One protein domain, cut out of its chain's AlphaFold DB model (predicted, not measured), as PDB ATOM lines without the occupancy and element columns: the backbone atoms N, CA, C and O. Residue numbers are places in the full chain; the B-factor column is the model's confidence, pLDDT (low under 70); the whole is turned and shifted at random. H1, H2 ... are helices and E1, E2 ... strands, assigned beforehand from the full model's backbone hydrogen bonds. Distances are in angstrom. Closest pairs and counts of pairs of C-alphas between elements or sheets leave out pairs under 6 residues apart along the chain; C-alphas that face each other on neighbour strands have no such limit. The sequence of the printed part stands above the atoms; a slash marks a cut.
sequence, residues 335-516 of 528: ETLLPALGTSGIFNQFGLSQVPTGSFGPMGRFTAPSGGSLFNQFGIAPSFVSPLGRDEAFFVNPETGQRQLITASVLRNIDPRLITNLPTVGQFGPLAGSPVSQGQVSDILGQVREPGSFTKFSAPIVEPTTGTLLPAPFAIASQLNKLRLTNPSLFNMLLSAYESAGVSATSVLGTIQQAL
ATOM      1  N   GLU A 335     -51.025 -28.736   7.145       60.38
ATOM      2  CA  GLU A 335     -51.805 -28.493   5.933       60.38
ATOM      3  C   GLU A 335     -52.511 -27.136   5.977       60.38
ATOM      4  O   GLU A 335     -52.661 -26.498   4.940       60.38
ATOM      5  N   THR A 336     -52.830 -26.634   7.167       62.03
ATOM      6  CA  THR A 336     -53.420 -25.307   7.399       62.03
ATOM      7  C   THR A 336     -52.361 -24.216   7.581       62.03
ATOM      8  O   THR A 336     -52.481 -23.120   7.023       62.03
ATOM      9  N   LEU A 337     -51.270 -24.520   8.291       65.38
ATOM     10  CA  LEU A 337     -50.228 -23.546   8.632       65.38
ATOM     11  C   LEU A 337     -49.396 -23.100   7.418       65.38
ATOM     12  O   LEU A 337     -49.165 -21.904   7.223       65.38
ATOM     13  N   LEU A 338     -48.936 -24.039   6.584       70.81
ATOM     14  CA  LEU A 338     -48.030 -23.723   5.471       70.81
ATOM     15  C   LEU A 338     -48.685 -22.856   4.380       70.81
ATOM     16  O   LEU A 338     -48.054 -21.878   3.961       70.81
ATOM     17  N   PRO A 339     -49.928 -23.123   3.927       64.25
ATOM     18  CA  PRO A 339     -50.601 -22.257   2.961       64.25
ATOM     19  C   PRO A 339     -50.908 -20.869   3.524       64.25
ATOM     20  O   PRO A 339     -50.745 -19.873   2.819       64.25
ATOM     21  N   ALA A 340     -51.298 -20.766   4.795       62.62
ATOM     22  CA  ALA A 340     -51.553 -19.476   5.429       62.62
ATOM     23  C   ALA A 340     -50.271 -18.639   5.555       62.62
ATOM     24  O   ALA A 340     -50.237 -17.462   5.199       62.62
ATOM     25  N   LEU A 341     -49.171 -19.259   5.976       65.44
ATOM     26  CA  LEU A 341     -47.866 -18.608   6.037       65.44
ATOM     27  C   LEU A 341     -47.354 -18.197   4.651       65.44
ATOM     28  O   LEU A 341     -46.834 -17.090   4.502       65.44
ATOM     29  N   GLY A 342     -47.563 -19.027   3.626       66.19
ATOM     30  CA  GLY A 342     -47.215 -18.698   2.241       66.19
ATOM     31  C   GLY A 342     -48.035 -17.535   1.675       66.19
ATOM     32  O   GLY A 342     -47.483 -16.633   1.048       66.19
ATOM     33  N   THR A 343     -49.341 -17.503   1.947       65.00
ATOM     34  CA  THR A 343     -50.258 -16.455   1.456       65.00
ATOM     35  C   THR A 343     -50.155 -15.140   2.226       65.00
ATOM     36  O   THR A 343     -50.482 -14.087   1.681       65.00
ATOM     37  N   SER A 344     -49.627 -15.159   3.455       67.62
ATOM     38  CA  SER A 344     -49.379 -13.946   4.249       67.62
ATOM     39  C   SER A 344     -48.381 -12.973   3.602       67.62
ATOM     40  O   SER A 344     -48.325 -11.799   3.972       67.62
ATOM     41  N   GLY A 345     -47.554 -13.458   2.664       71.00
ATOM     42  CA  GLY A 345     -46.484 -12.689   2.027       71.00
ATOM     43  C   GLY A 345     -45.335 -12.317   2.971       71.00
ATOM     44  O   GLY A 345     -44.421 -11.599   2.564       71.00
ATOM     45  N   ILE A 346     -45.341 -12.808   4.216       72.75
ATOM     46  CA  ILE A 346     -44.359 -12.434   5.239       72.75
ATOM     47  C   ILE A 346     -42.941 -12.905   4.911       72.75
ATOM     48  O   ILE A 346     -41.974 -12.332   5.401       72.75
ATOM     49  N   PHE A 347     -42.806 -13.922   4.062       79.56
ATOM     50  CA  PHE A 347     -41.520 -14.449   3.610       79.56
ATOM     51  C   PHE A 347     -40.951 -13.692   2.400       79.56
ATOM     52  O   PHE A 347     -39.731 -13.615   2.245       79.56
ATOM     53  N   ASN A 348     -41.801 -13.008   1.624       77.81
ATOM     54  CA  ASN A 348     -41.378 -12.253   0.440       77.81
ATOM     55  C   ASN A 348     -40.434 -11.095   0.793       77.81
ATOM     56  O   ASN A 348     -39.531 -10.773   0.024       77.81
ATOM     57  N   GLN A 349     -40.590 -10.489   1.975       70.56
ATOM     58  CA  GLN A 349     -39.700  -9.417   2.444       70.56
ATOM     59  C   GLN A 349     -38.270  -9.895   2.733       70.56
ATOM     60  O   GLN A 349     -37.339  -9.096   2.718       70.56
ATOM     61  N   PHE A 350     -38.098 -11.196   2.979       72.81
ATOM     62  CA  PHE A 350     -36.797 -11.829   3.177       72.81
ATOM     63  C   PHE A 350     -36.225 -12.379   1.859       72.81
ATOM     64  O   PHE A 350     -35.213 -13.072   1.867       72.81
ATOM     65  N   GLY A 351     -36.859 -12.077   0.717       77.25
ATOM     66  CA  GLY A 351     -36.456 -12.575  -0.599       77.25
ATOM     67  C   GLY A 351     -36.792 -14.050  -0.830       77.25
ATOM     68  O   GLY A 351     -36.231 -14.670  -1.731       77.25
ATOM     69  N   LEU A 352     -37.685 -14.622  -0.020       79.56
ATOM     70  CA  LEU A 352     -38.085 -16.021  -0.105       79.56
ATOM     71  C   LEU A 352     -39.433 -16.119  -0.817       79.56
ATOM     72  O   LEU A 352     -40.413 -15.530  -0.374       79.56
ATOM     73  N   SER A 353     -39.482 -16.888  -1.906       74.06
ATOM     74  CA  SER A 353     -40.717 -17.168  -2.653       74.06
ATOM     75  C   SER A 353     -41.577 -18.264  -2.016       74.06
ATOM     76  O   SER A 353     -42.707 -18.485  -2.445       74.06
ATOM     77  N   GLN A 354     -41.045 -18.975  -1.018       79.88
ATOM     78  CA  GLN A 354     -41.691 -20.098  -0.341       79.88
ATOM     79  C   GLN A 354     -41.379 -20.075   1.158       79.88
ATOM     80  O   GLN A 354     -40.344 -19.550   1.574       79.88
ATOM     81  N   VAL A 355     -42.267 -20.669   1.962       81.88
ATOM     82  CA  VAL A 355     -42.068 -20.840   3.408       81.88
ATOM     83  C   VAL A 355     -40.887 -21.794   3.636       81.88
ATOM     84  O   VAL A 355     -40.958 -22.953   3.216       81.88
ATOM     85  N   PRO A 356     -39.799 -21.352   4.284       79.31
ATOM     86  CA  PRO A 356     -38.673 -22.226   4.566       79.31
ATOM     87  C   PRO A 356     -39.058 -23.263   5.629       79.31
ATOM     88  O   PRO A 356     -39.452 -22.928   6.748       79.31
ATOM     89  N   THR A 357     -38.903 -24.537   5.274       81.44
ATOM     90  CA  THR A 357     -39.148 -25.684   6.155       81.44
ATOM     91  C   THR A 357     -37.845 -26.438   6.379       81.44
ATOM     92  O   THR A 357     -37.091 -26.681   5.440       81.44
ATOM     93  N   GLY A 358     -37.538 -26.772   7.629       80.38
ATOM     94  CA  GLY A 358     -36.457 -27.696   7.957       80.38
ATOM     95  C   GLY A 358     -36.992 -29.066   8.350       80.38
ATOM     96  O   GLY A 358     -38.199 -29.289   8.430       80.38
ATOM     97  N   SER A 359     -36.083 -30.002   8.600       81.38
ATOM     98  CA  SER A 359     -36.433 -31.352   9.041       81.38
ATOM     99  C   SER A 359     -35.684 -31.731  10.308       81.38
ATOM    100  O   SER A 359     -34.521 -31.373  10.499       81.38
ATOM    101  N   PHE A 360     -36.343 -32.482  11.187       77.19
ATOM    102  CA  PHE A 360     -35.670 -33.122  12.307       77.19
ATOM    103  C   PHE A 360     -35.075 -34.448  11.836       77.19
ATOM    104  O   PHE A 360     -35.776 -35.309  11.304       77.19
ATOM    105  N   GLY A 361     -33.763 -34.605  12.005       76.88
ATOM    106  CA  GLY A 361     -33.084 -35.867  11.731       76.88
ATOM    107  C   GLY A 361     -33.417 -36.942  12.777       76.88
ATOM    108  O   GLY A 361     -33.998 -36.637  13.819       76.88
ATOM    109  N   PRO A 362     -32.967 -38.195  12.574       68.06
ATOM    110  CA  PRO A 362     -33.225 -39.318  13.488       68.06
ATOM    111  C   PRO A 362     -32.710 -39.096  14.922       68.06
ATOM    112  O   PRO A 362     -33.185 -39.730  15.855       68.06
ATOM    113  N   MET A 363     -31.771 -38.166  15.111       73.69
ATOM    114  CA  MET A 363     -31.235 -37.769  16.420       73.69
ATOM    115  C   MET A 363     -31.946 -36.543  17.020       73.69
ATOM    116  O   MET A 363     -31.415 -35.922  17.934       73.69
ATOM    117  N   GLY A 364     -33.090 -36.122  16.469       74.38
ATOM    118  CA  GLY A 364     -33.838 -34.942  16.918       74.38
ATOM    119  C   GLY A 364     -33.171 -33.599  16.603       74.38
ATOM    120  O   GLY A 364     -33.665 -32.566  17.041       74.38
ATOM    121  N   ARG A 365     -32.065 -33.593  15.847       78.81
ATOM    122  CA  ARG A 365     -31.372 -32.367  15.424       78.81
ATOM    123  C   ARG A 365     -32.107 -31.707  14.266       78.81
ATOM    124  O   ARG A 365     -32.448 -32.388  13.294       78.81
ATOM    125  N   PHE A 366     -32.293 -30.396  14.340       80.38
ATOM    126  CA  PHE A 366     -32.920 -29.627  13.270       80.38
ATOM    127  C   PHE A 366     -31.944 -29.427  12.106       80.38
ATOM    128  O   PHE A 366     -30.806 -29.023  12.320       80.38
ATOM    129  N   THR A 367     -32.370 -29.694  10.874       81.69
ATOM    130  CA  THR A 367     -31.591 -29.479   9.648       81.69
ATOM    131  C   THR A 367     -32.223 -28.353   8.847       81.69
ATOM    132  O   THR A 367     -33.378 -28.453   8.435       81.69
ATOM    133  N   ALA A 368     -31.466 -27.275   8.629       78.50
ATOM    134  CA  ALA A 368     -31.967 -26.105   7.919       78.50
ATOM    135  C   ALA A 368     -32.007 -26.319   6.390       78.50
ATOM    136  O   ALA A 368     -31.089 -26.941   5.848       78.50
ATOM    137  N   PRO A 369     -33.000 -25.749   5.679       69.88
ATOM    138  CA  PRO A 369     -33.183 -25.956   4.238       69.88
ATOM    139  C   PRO A 369     -32.083 -25.345   3.358       69.88
ATOM    140  O   PRO A 369     -31.786 -25.883   2.293       69.88
ATOM    141  N   SER A 370     -31.467 -24.231   3.769       65.94
ATOM    142  CA  SER A 370     -30.522 -23.504   2.906       65.94
ATOM    143  C   SER A 370     -29.559 -22.615   3.697       65.94
ATOM    144  O   SER A 370     -29.714 -21.402   3.791       65.94
ATOM    145  N   GLY A 371     -28.501 -23.230   4.235       65.31
ATOM    146  CA  GLY A 371     -27.344 -22.511   4.782       65.31
ATOM    147  C   GLY A 371     -27.648 -21.600   5.980       65.31
ATOM    148  O   GLY A 371     -28.774 -21.470   6.448       65.31
ATOM    149  N   GLY A 372     -26.616 -20.955   6.523       66.88
ATOM    150  CA  GLY A 372     -26.797 -20.035   7.650       66.88
ATOM    151  C   GLY A 372     -27.347 -18.656   7.304       66.88
ATOM    152  O   GLY A 372     -27.730 -17.925   8.213       66.88
ATOM    153  N   SER A 373     -27.363 -18.269   6.023       72.31
ATOM    154  CA  SER A 373     -27.757 -16.912   5.615       72.31
ATOM    155  C   SER A 373     -29.218 -16.611   5.934       72.31
ATOM    156  O   SER A 373     -29.544 -15.471   6.242       72.31
ATOM    157  N   LEU A 374     -30.075 -17.632   5.910       75.19
ATOM    158  CA  LEU A 374     -31.488 -17.526   6.265       75.19
ATOM    159  C   LEU A 374     -31.700 -17.141   7.728       75.19
ATOM    160  O   LEU A 374     -32.536 -16.295   8.024       75.19
ATOM    161  N   PHE A 375     -30.905 -17.699   8.641       75.69
ATOM    162  CA  PHE A 375     -30.986 -17.334  10.054       75.69
ATOM    163  C   PHE A 375     -30.635 -15.860  10.239       75.69
ATOM    164  O   PHE A 375     -31.418 -15.114  10.817       75.69
ATOM    165  N   ASN A 376     -29.547 -15.403   9.615       73.94
ATOM    166  CA  ASN A 376     -29.168 -13.992   9.656       73.94
ATOM    167  C   ASN A 376     -30.253 -13.072   9.058       73.94
ATOM    168  O   ASN A 376     -30.505 -12.004   9.611       73.94
ATOM    169  N   GLN A 377     -30.926 -13.479   7.972       73.19
ATOM    170  CA  GLN A 377     -32.033 -12.719   7.367       73.19
ATOM    171  C   GLN A 377     -33.244 -12.591   8.297       73.19
ATOM    172  O   GLN A 377     -33.867 -11.534   8.344       73.19
ATOM    173  N   PHE A 378     -33.548 -13.632   9.069       68.50
ATOM    174  CA  PHE A 378     -34.617 -13.599  10.066       68.50
ATOM    175  C   PHE A 378     -34.209 -12.943  11.395       68.50
ATOM    176  O   PHE A 378     -35.024 -12.886  12.317       68.50
ATOM    177  N   GLY A 379     -32.971 -12.445  11.514       69.12
ATOM    178  CA  GLY A 379     -32.436 -11.916  12.773       69.12
ATOM    179  C   GLY A 379     -32.194 -13.000  13.825       69.12
ATOM    180  O   GLY A 379     -32.181 -12.719  15.020       69.12
ATOM    181  N   ILE A 380     -32.023 -14.238  13.370       72.44
ATOM    182  CA  ILE A 380     -31.843 -15.428  14.179       72.44
ATOM    183  C   ILE A 380     -30.345 -15.784  14.255       72.44
ATOM    184  O   ILE A 380     -29.677 -15.983  13.244       72.44
ATOM    185  N   ALA A 381     -29.835 -15.939  15.469       73.62
ATOM    186  CA  ALA A 381     -28.551 -16.515  15.838       73.62
ATOM    187  C   ALA A 381     -28.761 -17.781  16.713       73.62
ATOM    188  O   ALA A 381     -28.906 -17.672  17.932       73.62
ATOM    189  N   PRO A 382     -28.790 -18.998  16.130       77.50
ATOM    190  CA  PRO A 382     -28.900 -20.235  16.908       77.50
ATOM    191  C   PRO A 382     -27.787 -20.362  17.944       77.50
ATOM    192  O   PRO A 382     -26.612 -20.285  17.596       77.50
ATOM    193  N   SER A 383     -28.155 -20.637  19.199       85.38
ATOM    194  CA  SER A 383     -27.194 -20.796  20.296       85.38
ATOM    195  C   SER A 383     -26.250 -21.976  20.072       85.38
ATOM    196  O   SER A 383     -25.083 -21.893  20.439       85.38
ATOM    197  N   PHE A 384     -26.726 -23.062  19.451       89.88
ATOM    198  CA  PHE A 384     -25.917 -24.241  19.149       89.88
ATOM    199  C   PHE A 384     -26.025 -24.632  17.675       89.88
ATOM    200  O   PHE A 384     -27.117 -24.869  17.152       89.88
ATOM    201  N   VAL A 385     -24.879 -24.743  17.003       91.44
ATOM    202  CA  VAL A 385     -24.794 -25.118  15.586       91.44
ATOM    203  C   VAL A 385     -23.839 -26.276  15.368       91.44
ATOM    204  O   VAL A 385     -22.794 -26.360  16.003       91.44
ATOM    205  N   SER A 386     -24.168 -27.158  14.435       92.56
ATOM    206  CA  SER A 386     -23.335 -28.297  14.047       92.56
ATOM    207  C   SER A 386     -23.159 -28.290  12.529       92.56
ATOM    208  O   SER A 386     -24.134 -28.074  11.808       92.56
ATOM    209  N   PRO A 387     -21.955 -28.523  11.987       91.44
ATOM    210  CA  PRO A 387     -21.791 -28.766  10.563       91.44
ATOM    211  C   PRO A 387     -22.503 -30.071  10.182       91.44
ATOM    212  O   PRO A 387     -22.432 -31.060  10.915       91.44
ATOM    213  N   LEU A 388     -23.179 -30.092   9.037       87.75
ATOM    214  CA  LEU A 388     -23.875 -31.275   8.544       87.75
ATOM    215  C   LEU A 388     -22.868 -32.412   8.311       87.75
ATOM    216  O   LEU A 388     -21.834 -32.216   7.671       87.75
ATOM    217  N   GLY A 389     -23.165 -33.597   8.847       85.62
ATOM    218  CA  GLY A 389     -22.284 -34.767   8.746       85.62
ATOM    219  C   GLY A 389     -21.051 -34.727   9.656       85.62
ATOM    220  O   GLY A 389     -20.144 -35.531   9.461       85.62
ATOM    221  N   ARG A 390     -20.993 -33.808  10.632       89.00
ATOM    222  CA  ARG A 390     -19.949 -33.778  11.667       89.00
ATOM    223  C   ARG A 390     -20.554 -33.898  13.063       89.00
ATOM    224  O   ARG A 390     -21.649 -33.399  13.319       89.00
ATOM    225  N   ASP A 391     -19.798 -34.512  13.969       86.69
ATOM    226  CA  ASP A 391     -20.201 -34.700  15.371       86.69
ATOM    227  C   ASP A 391     -19.874 -33.494  16.266       86.69
ATOM    228  O   ASP A 391     -20.304 -33.430  17.417       86.69
ATOM    229  N   GLU A 392     -19.129 -32.524  15.738       92.00
ATOM    230  CA  GLU A 392     -18.751 -31.302  16.441       92.00
ATOM    231  C   GLU A 392     -19.922 -30.318  16.500       92.00
ATOM    232  O   GLU A 392     -20.521 -29.989  15.477       92.00
ATOM    233  N   ALA A 393     -20.196 -29.783  17.688       92.62
ATOM    234  CA  ALA A 393     -21.131 -28.682  17.871       92.62
ATOM    235  C   ALA A 393     -20.390 -27.436  18.363       92.62
ATOM    236  O   ALA A 393     -19.373 -27.519  19.054       92.62
ATOM    237  N   PHE A 394     -20.921 -26.273  18.018       94.44
ATOM    238  CA  PHE A 394     -20.396 -24.975  18.393       94.44
ATOM    239  C   PHE A 394     -21.473 -24.195  19.128       94.44
ATOM    240  O   PHE A 394     -22.623 -24.164  18.693       94.44
ATOM    241  N   PHE A 395     -21.088 -23.550  20.221       92.19
ATOM    242  CA  PHE A 395     -21.885 -22.515  20.851       92.19
ATOM    243  C   PHE A 395     -21.639 -21.201  20.108       92.19
ATOM    244  O   PHE A 395     -20.485 -20.841  19.873       92.19
ATOM    245  N   VAL A 396     -22.699 -20.499  19.719       89.44
ATOM    246  CA  VAL A 396     -22.613 -19.158  19.135       89.44
ATOM    247  C   VAL A 396     -22.910 -18.160  20.241       89.44
ATOM    248  O   VAL A 396     -24.024 -18.109  20.756       89.44
ATOM    249  N   ASN A 397     -21.910 -17.366  20.617       85.19
ATOM    250  CA  ASN A 397     -22.105 -16.324  21.612       85.19
ATOM    251  C   ASN A 397     -22.997 -15.215  21.009       85.19
ATOM    252  O   ASN A 397     -22.613 -14.633  19.991       85.19
ATOM    253  N   PRO A 398     -24.156 -14.895  21.612       76.12
ATOM    254  CA  PRO A 398     -25.112 -13.948  21.037       76.12
ATOM    255  C   PRO A 398     -24.622 -12.491  21.056       76.12
ATOM    256  O   PRO A 398     -25.082 -11.686  20.252       76.12
ATOM    257  N   GLU A 399     -23.689 -12.140  21.944       80.88
ATOM    258  CA  GLU A 399     -23.162 -10.777  22.084       80.88
ATOM    259  C   GLU A 399     -22.038 -10.492  21.084       80.88
ATOM    260  O   GLU A 399     -21.955  -9.409  20.509       80.88
ATOM    261  N   THR A 400     -21.157 -11.471  20.881       84.12
ATOM    262  CA  THR A 400     -19.954 -11.310  20.046       84.12
ATOM    263  C   THR A 400     -20.095 -11.938  18.665       84.12
ATOM    264  O   THR A 400     -19.276 -11.676  17.784       84.12
ATOM    265  N   GLY A 401     -21.090 -12.806  18.475       83.75
ATOM    266  CA  GLY A 401     -21.256 -13.612  17.272       83.75
ATOM    267  C   GLY A 401     -20.108 -14.593  17.032       83.75
ATOM    268  O   GLY A 401     -19.968 -15.061  15.912       83.75
ATOM    269  N   GLN A 402     -19.255 -14.870  18.026       89.88
ATOM    270  CA  GLN A 402     -18.136 -15.806  17.899       89.88
ATOM    271  C   GLN A 402     -18.569 -17.242  18.206       89.88
ATOM    272  O   GLN A 402     -19.418 -17.482  19.067       89.88
ATOM    273  N   ARG A 403     -17.934 -18.209  17.534       93.31
ATOM    274  CA  ARG A 403     -18.154 -19.643  17.766       93.31
ATOM    275  C   ARG A 403     -17.188 -20.174  18.808       93.31
ATOM    276  O   ARG A 403     -15.992 -19.935  18.703       93.31
ATOM    277  N   GLN A 404     -17.676 -20.980  19.738       94.25
ATOM    278  CA  GLN A 404     -16.856 -21.733  20.685       94.25
ATOM    279  C   GLN A 404     -17.127 -23.225  20.516       94.25
ATOM    280  O   GLN A 404     -18.280 -23.641  20.427       94.25
ATOM    281  N   LEU A 405     -16.076 -24.044  20.441       94.56
ATOM    282  CA  LEU A 405     -16.228 -25.492  20.294       94.56
ATOM    283  C   LEU A 405     -16.853 -26.092  21.558       94.56
ATOM    284  O   LEU A 405     -16.428 -25.789  22.671       94.56
ATOM    285  N   ILE A 406     -17.819 -26.985  21.384       92.88
ATOM    286  CA  ILE A 406     -18.420 -27.747  22.473       92.88
ATOM    287  C   ILE A 406     -17.721 -29.095  22.570       92.88
ATOM    288  O   ILE A 406     -17.604 -29.832  21.592       92.88
ATOM    289  N   THR A 407     -17.260 -29.437  23.768       89.56
ATOM    290  CA  THR A 407     -16.637 -30.741  24.011       89.56
ATOM    291  C   THR A 407     -17.669 -31.873  23.950       89.56
ATOM    292  O   THR A 407     -18.834 -31.700  24.303       89.56
ATOM    293  N   ALA A 408     -17.248 -33.078  23.553       87.00
ATOM    294  CA  ALA A 408     -18.144 -34.237  23.451       87.00
ATOM    295  C   ALA A 408     -18.808 -34.627  24.791       87.00
ATOM    296  O   ALA A 408     -19.901 -35.193  24.817       87.00
ATOM    297  N   SER A 409     -18.160 -34.342  25.926       86.19
ATOM    298  CA  SER A 409     -18.747 -34.518  27.261       86.19
ATOM    299  C   SER A 409     -19.895 -33.543  27.515       86.19
ATOM    300  O   SER A 409     -20.924 -33.952  28.041       86.19
ATOM    301  N   VAL A 410     -19.748 -32.286  27.097       85.94
ATOM    302  CA  VAL A 410     -20.796 -31.268  27.201       85.94
ATOM    303  C   VAL A 410     -21.958 -31.556  26.266       85.94
ATOM    304  O   VAL A 410     -23.108 -31.444  26.679       85.94
ATOM    305  N   LEU A 411     -21.665 -31.952  25.028       87.25
ATOM    306  CA  LEU A 411     -22.676 -32.204  24.007       87.25
ATOM    307  C   LEU A 411     -23.728 -33.225  24.461       87.25
ATOM    308  O   LEU A 411     -24.897 -33.091  24.125       87.25
ATOM    309  N   ARG A 412     -23.326 -34.208  25.278       86.56
ATOM    310  CA  ARG A 412     -24.222 -35.219  25.864       86.56
ATOM    311  C   ARG A 412     -25.261 -34.657  26.840       86.56
ATOM    312  O   ARG A 412     -26.259 -35.322  27.080       86.56
ATOM    313  N   ASN A 413     -25.032 -33.463  27.384       85.06
ATOM    314  CA  ASN A 413     -25.938 -32.796  28.322       85.06
ATOM    315  C   ASN A 413     -26.825 -31.734  27.645       85.06
ATOM    316  O   ASN A 413     -27.645 -31.111  28.315       85.06
ATOM    317  N   ILE A 414     -26.645 -31.496  26.343       83.19
ATOM    318  CA  ILE A 414     -27.448 -30.550  25.565       83.19
ATOM    319  C   ILE A 414     -28.566 -31.334  24.881       83.19
ATOM    320  O   ILE A 414     -28.309 -32.368  24.265       83.19
ATOM    321  N   ASP A 415     -29.800 -30.833  24.966       81.50
ATOM    322  CA  ASP A 415     -30.915 -31.393  24.199       81.50
ATOM    323  C   ASP A 415     -30.584 -31.300  22.696       81.50
ATOM    324  O   ASP A 415     -30.372 -30.190  22.191       81.50
ATOM    325  N   PRO A 416     -30.537 -32.428  21.961       79.19
ATOM    326  CA  PRO A 416     -30.245 -32.435  20.532       79.19
ATOM    327  C   PRO A 416     -31.142 -31.512  19.700       79.19
ATOM    328  O   PRO A 416     -30.707 -31.045  18.648       79.19
ATOM    329  N   ARG A 417     -32.360 -31.212  20.170       77.94
ATOM    330  CA  ARG A 417     -33.308 -30.299  19.511       77.94
ATOM    331  C   ARG A 417     -32.831 -28.853  19.480       77.94
ATOM    332  O   ARG A 417     -33.223 -28.103  18.594       77.94
ATOM    333  N   LEU A 418     -31.956 -28.467  20.408       79.44
ATOM    334  CA  LEU A 418     -31.356 -27.132  20.448       79.44
ATOM    335  C   LEU A 418     -30.203 -26.981  19.443       79.44
ATOM    336  O   LEU A 418     -29.709 -25.873  19.243       79.44
ATOM    337  N   ILE A 419     -29.761 -28.079  18.820       85.88
ATOM    338  CA  ILE A 419     -28.641 -28.097  17.880       85.88
ATOM    339  C   ILE A 419     -29.168 -27.957  16.453       85.88
ATOM    340  O   ILE A 419     -29.877 -28.822  15.936       85.88
ATOM    341  N   THR A 420     -28.742 -26.885  15.790       87.12
ATOM    342  CA  THR A 420     -29.060 -26.619  14.384       87.12
ATOM    343  C   THR A 420     -27.943 -27.133  13.470       87.12
ATOM    344  O   THR A 420     -26.820 -26.626  13.489       87.12
ATOM    345  N   ASN A 421     -28.239 -28.137  12.646       87.62
ATOM    346  CA  ASN A 421     -27.341 -28.668  11.622       87.62
ATOM    347  C   ASN A 421     -27.335 -27.773  10.378       87.62
ATOM    348  O   ASN A 421     -28.387 -27.478   9.803       87.62
ATOM    349  N   LEU A 422     -26.140 -27.388   9.926       88.38
ATOM    350  CA  LEU A 422     -25.935 -26.465   8.809       88.38
ATOM    351  C   LEU A 422     -24.841 -26.961   7.859       88.38
ATOM    352  O   LEU A 422     -23.844 -27.503   8.329       88.38
ATOM    353  N   PRO A 423     -24.949 -26.723   6.539       86.19
ATOM    354  CA  PRO A 423     -23.899 -27.087   5.581       86.19
ATOM    355  C   PRO A 423     -22.529 -26.500   5.944       86.19
ATOM    356  O   PRO A 423     -21.501 -27.168   5.870       86.19
ATOM    357  N   THR A 424     -22.526 -25.245   6.388       86.81
ATOM    358  CA  THR A 424     -21.363 -24.541   6.918       86.81
ATOM    359  C   THR A 424     -21.774 -23.810   8.187       86.81
ATOM    360  O   THR A 424     -22.910 -23.366   8.329       86.81
ATOM    361  N   VAL A 425     -20.846 -23.696   9.136       88.94
ATOM    362  CA  VAL A 425     -21.007 -22.889  10.363       88.94
ATOM    363  C   VAL A 425     -20.173 -21.607  10.306       88.94
ATOM    364  O   VAL A 425     -20.216 -20.796  11.221       88.94
ATOM    365  N   GLY A 426     -19.410 -21.424   9.219       85.69
ATOM    366  CA  GLY A 426     -18.466 -20.326   8.993       85.69
ATOM    367  C   GLY A 426     -19.061 -18.930   9.156       85.69
ATOM    368  O   GLY A 426     -18.357 -18.017   9.572       85.69
ATOM    369  N   GLN A 427     -20.353 -18.787   8.858       84.88
ATOM    370  CA  GLN A 427     -21.055 -17.508   8.879       84.88
ATOM    371  C   GLN A 427     -21.261 -16.902  10.275       84.88
ATOM    372  O   GLN A 427     -21.519 -15.706  10.358       84.88
ATOM    373  N   PHE A 428     -21.140 -17.673  11.360       83.69
ATOM    374  CA  PHE A 428     -21.308 -17.159  12.728       83.69
ATOM    375  C   PHE A 428     -19.961 -16.739  13.333       83.69
ATOM    376  O   PHE A 428     -19.552 -17.257  14.360       83.69
ATOM    377  N   GLY A 429     -19.206 -15.881  12.644       87.69
ATOM    378  CA  GLY A 429     -17.937 -15.337  13.156       87.69
ATOM    379  C   GLY A 429     -16.795 -16.359  13.300       87.69
ATOM    380  O   GLY A 429     -16.967 -17.531  12.983       87.69
ATOM    381  N   PRO A 430     -15.581 -15.958  13.712       92.12
ATOM    382  CA  PRO A 430     -14.441 -16.870  13.864       92.12
ATOM    383  C   PRO A 430     -14.618 -17.841  15.045       92.12
ATOM    384  O   PRO A 430     -15.417 -17.603  15.952       92.12
ATOM    385  N   LEU A 431     -13.845 -18.934  15.039       92.44
ATOM    386  CA  LEU A 431     -13.691 -19.791  16.215       92.44
ATOM    387  C   LEU A 431     -12.881 -19.026  17.270       92.44
ATOM    388  O   LEU A 431     -11.782 -18.559  16.973       92.44
ATOM    389  N   ALA A 432     -13.417 -18.898  18.477       89.69
ATOM    390  CA  ALA A 432     -12.821 -18.135  19.558       89.69
ATOM    391  C   ALA A 432     -12.704 -18.954  20.846       89.69
ATOM    392  O   ALA A 432     -13.530 -19.816  21.136       89.69
ATOM    393  N   GLY A 433     -11.695 -18.607  21.647       85.38
ATOM    394  CA  GLY A 433     -11.549 -19.071  23.022       85.38
ATOM    395  C   GLY A 433     -11.197 -20.551  23.186       85.38
ATOM    396  O   GLY A 433     -10.902 -21.274  22.237       85.38
ATOM    397  N   SER A 434     -11.194 -20.976  24.449       89.12
ATOM    398  CA  SER A 434     -11.113 -22.393  24.814       89.12
ATOM    399  C   SER A 434     -12.473 -23.070  24.606       89.12
ATOM    400  O   SER A 434     -13.496 -22.383  24.674       89.12
ATOM    401  N   PRO A 435     -12.515 -24.396  24.379       89.69
ATOM    402  CA  PRO A 435     -13.772 -25.131  24.296       89.69
ATOM    403  C   PRO A 435     -14.656 -24.895  25.525       89.69
ATOM    404  O   PRO A 435     -14.149 -24.807  26.645       89.69
ATOM    405  N   VAL A 436     -15.971 -24.842  25.317       87.44
ATOM    406  CA  VAL A 436     -16.949 -24.669  26.395       87.44
ATOM    407  C   VAL A 436     -16.828 -25.848  27.365       87.44
ATOM    408  O   VAL A 436     -16.982 -27.016  26.983       87.44
ATOM    409  N   SER A 437     -16.517 -25.536  28.622       83.12
ATOM    410  CA  SER A 437     -16.391 -26.512  29.708       83.12
ATOM    411  C   SER A 437     -17.747 -26.801  30.354       83.12
ATOM    412  O   SER A 437     -18.655 -25.977  30.311       83.12
ATOM    413  N   GLN A 438     -17.895 -27.963  30.998       80.81
ATOM    414  CA  GLN A 438     -19.168 -28.395  31.593       80.81
ATOM    415  C   GLN A 438     -19.740 -27.409  32.623       80.81
ATOM    416  O   GLN A 438     -20.955 -27.263  32.689       80.81
ATOM    417  N   GLY A 439     -18.888 -26.689  33.362       78.06
ATOM    418  CA  GLY A 439     -19.334 -25.656  34.304       78.06
ATOM    419  C   GLY A 439     -19.984 -24.450  33.620       78.06
ATOM    420  O   GLY A 439     -20.979 -23.937  34.110       78.06
ATOM    421  N   GLN A 440     -19.494 -24.051  32.443       80.44
ATOM    422  CA  GLN A 440     -20.039 -22.912  31.691       80.44
ATOM    423  C   GLN A 440     -21.387 -23.231  31.035       80.44
ATOM    424  O   GLN A 440     -22.151 -22.336  30.699       80.44
ATOM    425  N   VAL A 441     -21.691 -24.511  30.835       76.31
ATOM    426  CA  VAL A 441     -22.907 -24.955  30.141       76.31
ATOM    427  C   VAL A 441     -24.133 -24.731  30.997       76.31
ATOM    428  O   VAL A 441     -25.179 -24.404  30.459       76.31
ATOM    429  N   SER A 442     -24.016 -24.883  32.314       74.88
ATOM    430  CA  SER A 442     -25.104 -24.570  33.238       74.88
ATOM    431  C   SER A 442     -25.462 -23.085  33.184       74.88
ATOM    432  O   SER A 442     -26.646 -22.762  33.115       74.88
ATOM    433  N   ASP A 443     -24.461 -22.205  33.103       76.31
ATOM    434  CA  ASP A 443     -24.671 -20.761  32.949       76.31
ATOM    435  C   ASP A 443     -25.280 -20.429  31.578       76.31
ATOM    436  O   ASP A 443     -26.259 -19.690  31.493       76.31
ATOM    437  N   ILE A 444     -24.766 -21.040  30.504       72.38
ATOM    438  CA  ILE A 444     -25.288 -20.864  29.140       72.38
ATOM    439  C   ILE A 444     -26.726 -21.382  29.032       72.38
ATOM    440  O   ILE A 444     -27.595 -20.695  28.509       72.38
ATOM    441  N   LEU A 445     -27.015 -22.587  29.528       69.56
ATOM    442  CA  LEU A 445     -28.361 -23.160  29.499       69.56
ATOM    443  C   LEU A 445     -29.317 -22.386  30.408       69.56
ATOM    444  O   LEU A 445     -30.488 -22.279  30.063       69.56
ATOM    445  N   GLY A 446     -28.836 -21.820  31.518       65.44
ATOM    446  CA  GLY A 446     -29.602 -20.898  32.356       65.44
ATOM    447  C   GLY A 446     -29.985 -19.617  31.613       65.44
ATOM    448  O   GLY A 446     -31.126 -19.183  31.708       65.44
ATOM    449  N   GLN A 447     -29.078 -19.068  30.799       58.88
ATOM    450  CA  GLN A 447     -29.361 -17.925  29.917       58.88
ATOM    451  C   GLN A 447     -30.271 -18.280  28.728       58.88
ATOM    452  O   GLN A 447     -31.004 -17.427  28.240       58.88
ATOM    453  N   VAL A 448     -30.231 -19.527  28.247       56.09
ATOM    454  CA  VAL A 448     -31.036 -19.993  27.103       56.09
ATOM    455  C   VAL A 448     -32.450 -20.430  27.517       56.09
ATOM    456  O   VAL A 448     -33.357 -20.385  26.687       56.09
ATOM    457  N   ARG A 449     -32.667 -20.865  28.768       49.84
ATOM    458  CA  ARG A 449     -33.923 -21.516  29.201       49.84
ATOM    459  C   ARG A 449     -35.049 -20.589  29.634       49.84
ATOM    460  O   ARG A 449     -36.186 -21.043  29.639       49.84
ATOM    461  N   GLU A 450     -34.780 -19.327  29.932       43.41
ATOM    462  CA  GLU A 450     -35.848 -18.350  30.125       43.41
ATOM    463  C   GLU A 450     -35.595 -17.158  29.212       43.41
ATOM    464  O   GLU A 450     -34.795 -16.284  29.558       43.41
ATOM    465  N   PRO A 451     -36.247 -17.089  28.033       46.97
ATOM    466  CA  PRO A 451     -36.379 -15.809  27.371       46.97
ATOM    467  C   PRO A 451     -37.097 -14.905  28.370       46.97
ATOM    468  O   PRO A 451     -38.299 -15.037  28.600       46.97
ATOM    469  N   GLY A 452     -36.359 -13.982  28.986       43.34
ATOM    470  CA  GLY A 452     -36.978 -12.863  29.675       43.34
ATOM    471  C   GLY A 452     -38.016 -12.264  28.731       43.34
ATOM    472  O   GLY A 452     -37.796 -12.218  27.515       43.34
ATOM    473  N   SER A 453     -39.139 -11.797  29.268       41.22
ATOM    474  CA  SER A 453     -40.289 -11.252  28.524       41.22
ATOM    475  C   SER A 453     -39.956 -10.092  27.564       41.22
ATOM    476  O   SER A 453     -40.831  -9.607  26.851       41.22
ATOM    477  N   PHE A 454     -38.686  -9.677  27.521       42.25
ATOM    478  CA  PHE A 454     -38.115  -8.566  26.767       42.25
ATOM    479  C   PHE A 454     -36.831  -8.924  25.996       42.25
ATOM    480  O   PHE A 454     -36.193  -8.042  25.419       42.25
ATOM    481  N   THR A 455     -36.411 -10.192  25.980       44.44
ATOM    482  CA  THR A 455     -35.206 -10.607  25.245       44.44
ATOM    483  C   THR A 455     -35.549 -10.736  23.767       44.44
ATOM    484  O   THR A 455     -36.474 -11.461  23.405       44.44
ATOM    485  N   LYS A 456     -34.810 -10.037  22.892       47.88
ATOM    486  CA  LYS A 456     -34.908 -10.235  21.438       47.88
ATOM    487  C   LYS A 456     -34.708 -11.725  21.162       47.88
ATOM    488  O   LYS A 456     -33.624 -12.240  21.437       47.88
ATOM    489  N   PHE A 457     -35.745 -12.398  20.663       51.84
ATOM    490  CA  PHE A 457     -35.668 -13.798  20.252       51.84
ATOM    491  C   PHE A 457     -34.551 -13.933  19.221       51.84
ATOM    492  O   PHE A 457     -34.698 -13.531  18.071       51.84
ATOM    493  N   SER A 458     -33.402 -14.412  19.687       45.31
ATOM    494  CA  SER A 458     -32.207 -14.631  18.885       45.31
ATOM    495  C   SER A 458     -32.093 -16.096  18.484       45.31
ATOM    496  O   SER A 458     -31.438 -16.382  17.502       45.31
ATOM    497  N   ALA A 459     -32.774 -17.036  19.139       51.62
ATOM    498  CA  ALA A 459     -32.794 -18.426  18.692       51.62
ATOM    499  C   ALA A 459     -33.837 -18.654  17.575       51.62
ATOM    500  O   ALA A 459     -34.865 -17.973  17.550       51.62
ATOM    501  N   PRO A 460     -33.601 -19.609  16.653       52.34
ATOM    502  CA  PRO A 460     -34.583 -19.970  15.649       52.34
ATOM    503  C   PRO A 460     -35.806 -20.557  16.315       52.34
ATOM    504  O   PRO A 460     -35.714 -21.567  17.009       52.34
ATOM    505  N   ILE A 461     -36.945 -19.927  16.066       69.00
ATOM    506  CA  ILE A 461     -38.231 -20.455  16.474       69.00
ATOM    507  C   ILE A 461     -38.627 -21.457  15.390       69.00
ATOM    508  O   ILE A 461     -39.156 -21.096  14.337       69.00
ATOM    509  N   VAL A 462     -38.255 -22.714  15.613       69.44
ATOM    510  CA  VAL A 462     -38.702 -23.827  14.779       69.44
ATOM    511  C   VAL A 462     -40.027 -24.292  15.347       69.44
ATOM    512  O   VAL A 462     -40.082 -24.767  16.480       69.44
ATOM    513  N   GLU A 463     -41.081 -24.172  14.554       76.62
ATOM    514  CA  GLU A 463     -42.364 -24.753  14.909       76.62
ATOM    515  C   GLU A 463     -42.201 -26.288  14.955       76.62
ATOM    516  O   GLU A 463     -41.798 -26.894  13.953       76.62
ATOM    517  N   PRO A 464     -42.415 -26.933  16.118       64.88
ATOM    518  CA  PRO A 464     -42.001 -28.317  16.336       64.88
ATOM    519  C   PRO A 464     -42.811 -29.329  15.520       64.88
ATOM    520  O   PRO A 464     -42.304 -30.413  15.231       64.88
ATOM    521  N   THR A 465     -44.039 -28.986  15.133       69.69
ATOM    522  CA  THR A 465     -44.966 -29.881  14.424       69.69
ATOM    523  C   THR A 465     -44.639 -29.980  12.934       69.69
ATOM    524  O   THR A 465     -44.710 -31.042  12.319       69.69
ATOM    525  N   THR A 466     -44.251 -28.861  12.335       71.50
ATOM    526  CA  THR A 466     -44.116 -28.666  10.892       71.50
ATOM    527  C   THR A 466     -42.667 -28.478  10.459       71.50
ATOM    528  O   THR A 466     -42.368 -28.643   9.276       71.50
ATOM    529  N   GLY A 467     -41.766 -28.151  11.393       74.31
ATOM    530  CA  GLY A 467     -40.384 -27.771  11.097       74.31
ATOM    531  C   GLY A 467     -40.270 -26.390  10.446       74.31
ATOM    532  O   GLY A 467     -39.226 -26.067   9.872       74.31
ATOM    533  N   THR A 468     -41.338 -25.588  10.485       81.00
ATOM    534  CA  THR A 468     -41.377 -24.262   9.864       81.00
ATOM    535  C   THR A 468     -40.507 -23.284  10.640       81.00
ATOM    536  O   THR A 468     -40.575 -23.217  11.866       81.00
ATOM    537  N   LEU A 469     -39.701 -22.501   9.922       80.75
ATOM    538  CA  LEU A 469     -38.952 -21.400  10.517       80.75
ATOM    539  C   LEU A 469     -39.856 -20.176  10.652       80.75
ATOM    540  O   LEU A 469     -40.272 -19.591   9.649       80.75
ATOM    541  N   LEU A 470     -40.140 -19.782  11.891       83.50
ATOM    542  CA  LEU A 470     -40.883 -18.562  12.180       83.50
ATOM    543  C   LEU A 470     -39.914 -17.370  12.298       83.50
ATOM    544  O   LEU A 470     -38.852 -17.505  12.916       83.50
ATOM    545  N   PRO A 471     -40.240 -16.200  11.713       78.50
ATOM    546  CA  PRO A 471     -39.418 -15.000  11.860       78.50
ATOM    547  C   PRO A 471     -39.329 -14.555  13.326       78.50
ATOM    548  O   PRO A 471     -40.188 -14.880  14.135       78.50
ATOM    549  N   ALA A 472     -38.346 -13.732  13.692       81.69
ATOM    550  CA  ALA A 472     -38.396 -13.082  15.000       81.69
ATOM    551  C   ALA A 472     -39.586 -12.095  15.048       81.69
ATOM    552  O   ALA A 472     -39.643 -11.206  14.188       81.69
ATOM    553  N   PRO A 473     -40.488 -12.151  16.054       80.75
ATOM    554  CA  PRO A 473     -41.655 -11.265  16.137       80.75
ATOM    555  C   PRO A 473     -41.333  -9.776  15.984       80.75
ATOM    556  O   PRO A 473     -42.094  -9.032  15.373       80.75
ATOM    557  N   PHE A 474     -40.178  -9.343  16.498       78.94
ATOM    558  CA  PHE A 474     -39.711  -7.960  16.397       78.94
ATOM    559  C   PHE A 474     -39.374  -7.554  14.958       78.94
ATOM    560  O   PHE A 474     -39.734  -6.460  14.529       78.94
ATOM    561  N   ALA A 475     -38.715  -8.437  14.201       74.56
ATOM    562  CA  ALA A 475     -38.313  -8.169  12.821       74.56
ATOM    563  C   ALA A 475     -39.522  -8.000  11.888       74.56
ATOM    564  O   ALA A 475     -39.436  -7.300  10.883       74.56
ATOM    565  N   ILE A 476     -40.649  -8.619  12.246       80.38
ATOM    566  CA  ILE A 476     -41.892  -8.599  11.471       80.38
ATOM    567  C   ILE A 476     -43.036  -7.863  12.177       80.38
ATOM    568  O   ILE A 476     -44.204  -8.044  11.834       80.38
ATOM    569  N   ALA A 477     -42.742  -7.060  13.198       82.19
ATOM    570  CA  ALA A 477     -43.769  -6.504  14.072       82.19
ATOM    571  C   ALA A 477     -44.779  -5.611  13.332       82.19
ATOM    572  O   ALA A 477     -45.971  -5.625  13.647       82.19
ATOM    573  N   SER A 478     -44.335  -4.857  12.321       79.00
ATOM    574  CA  SER A 478     -45.228  -4.015  11.519       79.00
ATOM    575  C   SER A 478     -46.157  -4.851  10.633       79.00
ATOM    576  O   SER A 478     -47.329  -4.511  10.482       79.00
ATOM    577  N   GLN A 479     -45.673  -5.981  10.115       82.94
ATOM    578  CA  GLN A 479     -46.431  -6.949   9.327       82.94
ATOM    579  C   GLN A 479     -47.402  -7.720  10.212       82.94
ATOM    580  O   GLN A 479     -48.550  -7.879   9.822       82.94
ATOM    581  N   LEU A 480     -46.994  -8.129  11.414       83.88
ATOM    582  CA  LEU A 480     -47.890  -8.735  12.398       83.88
ATOM    583  C   LEU A 480     -48.994  -7.763  12.810       83.88
ATOM    584  O   LEU A 480     -50.156  -8.149  12.854       83.88
ATOM    585  N   ASN A 481     -48.668  -6.488  13.039       83.44
ATOM    586  CA  ASN A 481     -49.683  -5.479  13.326       83.44
ATOM    587  C   ASN A 481     -50.610  -5.241  12.126       83.44
ATOM    588  O   ASN A 481     -51.816  -5.103  12.307       83.44
ATOM    589  N   LYS A 482     -50.068  -5.216  10.901       81.44
ATOM    590  CA  LYS A 482     -50.873  -5.119   9.679       81.44
ATOM    591  C   LYS A 482     -51.799  -6.324   9.551       81.44
ATOM    592  O   LYS A 482     -52.991  -6.124   9.392       81.44
ATOM    593  N   LEU A 483     -51.278  -7.543   9.702       80.00
ATOM    594  CA  LEU A 483     -52.042  -8.790   9.671       80.00
ATOM    595  C   LEU A 483     -53.133  -8.805  10.732       80.00
ATOM    596  O   LEU A 483     -54.266  -9.125  10.406       80.00
ATOM    597  N   ARG A 484     -52.843  -8.362  11.957       84.94
ATOM    598  CA  ARG A 484     -53.852  -8.215  13.013       84.94
ATOM    599  C   ARG A 484     -55.039  -7.356  12.571       84.94
ATOM    600  O   ARG A 484     -56.168  -7.655  12.936       84.94
ATOM    601  N   LEU A 485     -54.783  -6.297  11.800       75.31
ATOM    602  CA  LEU A 485     -55.808  -5.369  11.318       75.31
ATOM    603  C   LEU A 485     -56.483  -5.834  10.019       75.31
ATOM    604  O   LEU A 485     -57.662  -5.564   9.823       75.31
ATOM    605  N   THR A 486     -55.752  -6.495   9.117       70.75
ATOM    606  CA  THR A 486     -56.240  -6.848   7.772       70.75
ATOM    607  C   THR A 486     -56.747  -8.282   7.657       70.75
ATOM    608  O   THR A 486     -57.563  -8.564   6.788       70.75
ATOM    609  N   ASN A 487     -56.234  -9.202   8.472       78.44
ATOM    610  CA  ASN A 487     -56.585 -10.621   8.473       78.44
ATOM    611  C   ASN A 487     -56.381 -11.222   9.885       78.44
ATOM    612  O   ASN A 487     -55.355 -11.861  10.149       78.44
ATOM    613  N   PRO A 488     -57.337 -11.005  10.810       77.94
ATOM    614  CA  PRO A 488     -57.198 -11.423  12.204       77.94
ATOM    615  C   PRO A 488     -57.092 -12.948  12.357       77.94
ATOM    616  O   PRO A 488     -56.363 -13.419  13.224       77.94
ATOM    617  N   SER A 489     -57.729 -13.728  11.480       70.88
ATOM    618  CA  SER A 489     -57.624 -15.191  11.486       70.88
ATOM    619  C   SER A 489     -56.190 -15.660  11.223       70.88
ATOM    620  O   SER A 489     -55.658 -16.473  11.976       70.88
ATOM    621  N   LEU A 490     -55.524 -15.095  10.208       74.44
ATOM    622  CA  LEU A 490     -54.123 -15.407   9.907       74.44
ATOM    623  C   LEU A 490     -53.191 -14.922  11.021       74.44
ATOM    624  O   LEU A 490     -52.224 -15.598  11.359       74.44
ATOM    625  N   PHE A 491     -53.495 -13.771  11.621       85.25
ATOM    626  CA  PHE A 491     -52.749 -13.264  12.766       85.25
ATOM    627  C   PHE A 491     -52.795 -14.218  13.969       85.25
ATOM    628  O   PHE A 491     -51.746 -14.508  14.538       85.25
ATOM    629  N   ASN A 492     -53.965 -14.755  14.324       79.06
ATOM    630  CA  ASN A 492     -54.067 -15.720  15.425       79.06
ATOM    631  C   ASN A 492     -53.425 -17.058  15.099       79.06
ATOM    632  O   ASN A 492     -52.816 -17.672  15.971       79.06
ATOM    633  N   MET A 493     -53.510 -17.484  13.840       77.44
ATOM    634  CA  MET A 493     -52.802 -18.671  13.381       77.44
ATOM    635  C   MET A 493     -51.290 -18.517  13.586       77.44
ATOM    636  O   MET A 493     -50.620 -19.423  14.069       77.44
ATOM    637  N   LEU A 494     -50.758 -17.333  13.284       81.44
ATOM    638  CA  LEU A 494     -49.345 -17.013  13.444       81.44
ATOM    639  C   LEU A 494     -48.961 -16.833  14.927       81.44
ATOM    640  O   LEU A 494     -47.886 -17.267  15.331       81.44
ATOM    641  N   LEU A 495     -49.842 -16.265  15.761       84.50
ATOM    642  CA  LEU A 495     -49.657 -16.227  17.219       84.50
ATOM    643  C   LEU A 495     -49.559 -17.626  17.814       84.50
ATOM    644  O   LEU A 495     -48.657 -17.891  18.599       84.50
ATOM    645  N   SER A 496     -50.450 -18.525  17.423       76.69
ATOM    646  CA  SER A 496     -50.425 -19.874  17.963       76.69
ATOM    647  C   SER A 496     -49.256 -20.700  17.422       76.69
ATOM    648  O   SER A 496     -48.683 -21.493  18.161       76.69
ATOM    649  N   ALA A 497     -48.802 -20.446  16.189       78.50
ATOM    650  CA  ALA A 497     -47.543 -20.999  15.687       78.50
ATOM    651  C   ALA A 497     -46.341 -20.579  16.555       78.50
ATOM    652  O   ALA A 497     -45.436 -21.373  16.803       78.50
ATOM    653  N   TYR A 498     -46.326 -19.333  17.047       81.25
ATOM    654  CA  TYR A 498     -45.326 -18.900  18.025       81.25
ATOM    655  C   TYR A 498     -45.480 -19.628  19.363       81.25
ATOM    656  O   TYR A 498     -44.469 -20.047  19.927       81.25
ATOM    657  N   GLU A 499     -46.709 -19.823  19.843       79.31
ATOM    658  CA  GLU A 499     -46.976 -20.541  21.095       79.31
ATOM    659  C   GLU A 499     -46.552 -22.006  21.032       79.31
ATOM    660  O   GLU A 499     -45.885 -22.480  21.954       79.31
ATOM    661  N   SER A 500     -46.852 -22.709  19.935       72.88
ATOM    662  CA  SER A 500     -46.403 -24.091  19.737       72.88
ATOM    663  C   SER A 500     -44.879 -24.182  19.665       72.88
ATOM    664  O   SER A 500     -44.289 -25.165  20.107       72.88
ATOM    665  N   ALA A 501     -44.227 -23.123  19.193       70.00
ATOM    666  CA  ALA A 501     -42.780 -22.993  19.183       70.00
ATOM    667  C   ALA A 501     -42.181 -22.433  20.494       70.00
ATOM    668  O   ALA A 501     -40.990 -22.120  20.548       70.00
ATOM    669  N   GLY A 502     -42.980 -22.340  21.565       71.38
ATOM    670  CA  GLY A 502     -42.537 -21.986  22.917       71.38
ATOM    671  C   GLY A 502     -42.497 -20.486  23.221       71.38
ATOM    672  O   GLY A 502     -41.972 -20.090  24.262       71.38
ATOM    673  N   VAL A 503     -43.041 -19.639  22.345       78.44
ATOM    674  CA  VAL A 503     -43.131 -18.187  22.539       78.44
ATOM    675  C   VAL A 503     -44.572 -17.795  22.839       78.44
ATOM    676  O   VAL A 503     -45.432 -17.878  21.971       78.44
ATOM    677  N   SER A 504     -44.844 -17.325  24.058       79.62
ATOM    678  CA  SER A 504     -46.209 -16.961  24.459       79.62
ATOM    679  C   SER A 504     -46.799 -15.849  23.582       79.62
ATOM    680  O   SER A 504     -46.106 -14.889  23.214       79.62
ATOM    681  N   ALA A 505     -48.108 -15.909  23.307       80.12
ATOM    682  CA  ALA A 505     -48.788 -14.857  22.552       80.12
ATOM    683  C   ALA A 505     -48.639 -13.477  23.212       80.12
ATOM    684  O   ALA A 505     -48.513 -12.463  22.523       80.12
ATOM    685  N   THR A 506     -48.583 -13.419  24.546       78.62
ATOM    686  CA  THR A 506     -48.363 -12.174  25.298       78.62
ATOM    687  C   THR A 506     -46.998 -11.549  25.000       78.62
ATOM    688  O   THR A 506     -46.922 -10.335  24.800       78.62
ATOM    689  N   SER A 507     -45.935 -12.352  24.880       79.75
ATOM    690  CA  SER A 507     -44.604 -11.877  24.479       79.75
ATOM    691  C   SER A 507     -44.580 -11.375  23.033       79.75
ATOM    692  O   SER A 507     -43.989 -10.327  22.756       79.75
ATOM    693  N   VAL A 508     -45.265 -12.063  22.112       81.94
ATOM    694  CA  VAL A 508     -45.395 -11.615  20.713       81.94
ATOM    695  C   VAL A 508     -46.129 -10.273  20.640       81.94
ATOM    696  O   VAL A 508     -45.637  -9.328  20.022       81.94
ATOM    697  N   LEU A 509     -47.271 -10.151  21.320       85.56
ATOM    698  CA  LEU A 509     -48.067  -8.923  21.368       85.56
ATOM    699  C   LEU A 509     -47.301  -7.756  21.998       85.56
ATOM    700  O   LEU A 509     -47.329  -6.648  21.459       85.56
ATOM    701  N   GLY A 510     -46.574  -8.003  23.091       78.88
ATOM    702  CA  GLY A 510     -45.702  -7.006  23.712       78.88
ATOM    703  C   GLY A 510     -44.616  -6.514  22.752       78.88
ATOM    704  O   GLY A 510     -44.381  -5.311  22.638       78.88
ATOM    705  N   THR A 511     -44.025  -7.428  21.979       79.50
ATOM    706  CA  THR A 511     -43.010  -7.102  20.966       79.50
ATOM    707  C   THR A 511     -43.583  -6.241  19.836       79.50
ATOM    708  O   THR A 511     -42.959  -5.262  19.423       79.50
ATOM    709  N   ILE A 512     -44.797  -6.553  19.368       82.56
ATOM    710  CA  ILE A 512     -45.493  -5.758  18.346       82.56
ATOM    711  C   ILE A 512     -45.731  -4.329  18.840       82.56
ATOM    712  O   ILE A 512     -45.481  -3.373  18.110       82.56
ATOM    713  N   GLN A 513     -46.191  -4.174  20.084       79.88
ATOM    714  CA  GLN A 513     -46.458  -2.861  20.675       79.88
ATOM    715  C   GLN A 513     -45.186  -2.016  20.823       79.88
ATOM    716  O   GLN A 513     -45.227  -0.810  20.586       79.88
ATOM    717  N   GLN A 514     -44.058  -2.638  21.177       74.31
ATOM    718  CA  GLN A 514     -42.772  -1.955  21.350       74.31
ATOM    719  C   GLN A 514     -42.126  -1.516  20.033       74.31
ATOM    720  O   GLN A 514     -41.433  -0.503  19.998       74.31
ATOM    721  N   ALA A 515     -42.337  -2.268  18.953       74.12
ATOM    722  CA  ALA A 515     -41.757  -1.955  17.650       74.12
ATOM    723  C   ALA A 515     -42.484  -0.814  16.911       74.12
ATOM    724  O   ALA A 515     -41.968  -0.295  15.920       74.12
ATOM    725  N   LEU A 516     -43.682  -0.419  17.360       73.56
ATOM    726  CA  LEU A 516     -44.417   0.689  16.755       73.56
ATOM    727  C   LEU A 516     -43.815   2.042  17.191       73.56
ATOM    728  O   LEU A 516     -43.559   2.251  18.377       73.56
TER     729      LEU A 516
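Overview. This is residues 335 to 516 of the 528 residues of an uncharacterized protein of marine sediment metagenome (UniProt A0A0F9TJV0). Two lobes stand end to end along the longest axis: one holds a small, strongly twisted four-stranded sheet with H3 and H4, the other a cluster of crossed helices, H5, H6 and H7, with H1 on H6. Long unnamed stretches, residues 344 to 372 and 450 to 476, run between the lobes, and the short H2 sits on the first route into the sheet. The 182 printed residues include seven named helices and four named strands, in the order H1 H2 E1 E2 E3 H3 E4 H4 H5 H6 H7; the mixed sheet runs E3 E2 E1 E4. The class is mixed, helices and strands, with under half of the residues in named elements. The whole is compact, with a radius of gyration of the C-alphas of 16.5 A, and spans 50 by 30 by 25 A.

Arrangement. E1, residues 384 to 387, E2, residues 393 to 396, and E3, residues 403 to 406, form a meander, each strand the antiparallel neighbour of the one before. N 394 and O 385 are 2.8 A apart across the hairpin E1 and E2, and N 404 and O 395 are 2.8 A apart across the hairpin E2 and E3. E4, residues 419 to 422, is parallel to E1, with N 386 and O 420 2.9 A apart. H3, residues 408 to 411, only grazes the sheet; E3, H3 and E4 make a split strand-helix-strand unit, two strands of one sheet that are not neighbours, joined through a helix, with E2 and E1 between them in the sheet, and its crossover is right-handed. H4, residues 438 to 449, only just touches H3, with 3 pairs of C-alphas within 8 A, the closest being Val 410 and Gln 438 at 5.5 A. The hub is H6, residues 488 to 500. It touches H5, residues 477 to 486, opposite ways at a steep tilt of 44 degrees, a helical hairpin; the closest C-alphas, of Arg 484 and Phe 491, are 5.2 A apart. It touches H7, residues 505 to 515, at a steep tilt of 65 degrees, opposite ways, closest at the C-alphas of Leu 495 and Ala 505, 5.6 A. It touches H1, residues 335 to 343, at a steep tilt of 60 degrees, opposite ways, closest at the C-alphas of Ala 340 and Leu 490, 6.6 A. H5 and H7 touch, closest at the C-alphas of Ala 477 and Ile 512, 4.7 A, and are only just about perpendicular at 71 degrees. H2, residues 373 to 377, touches no helix. Every O i to N i+4 pair is within hydrogen-bond range in H2, H5, H6 and H7, against 4 of 5 in H1 and 6 of 8 in H4; H3 is too short for such a pair.

Along the chain. H1 begins at C-alpha 335, (-51.805, -28.493, 5.933), and H7 ends at C-alpha 515, (-41.757, -1.955, 17.650). From first to last C-alpha H6 is 18.3 A long, H4 16.5 A, H7 15.5 A, H5 14.0 A and H1 12.9 A.

Size, cuts and confidence. The C-alphas farthest apart, of Ser 434 and Thr 486, are 50.7 A apart. The printed part has no cut; the links H1 to H2, E4 to H4 and H4 to H5 are long. The mean pLDDT of the printed part is 77.0, with 36 residues under 70, among them residues 445 to 462.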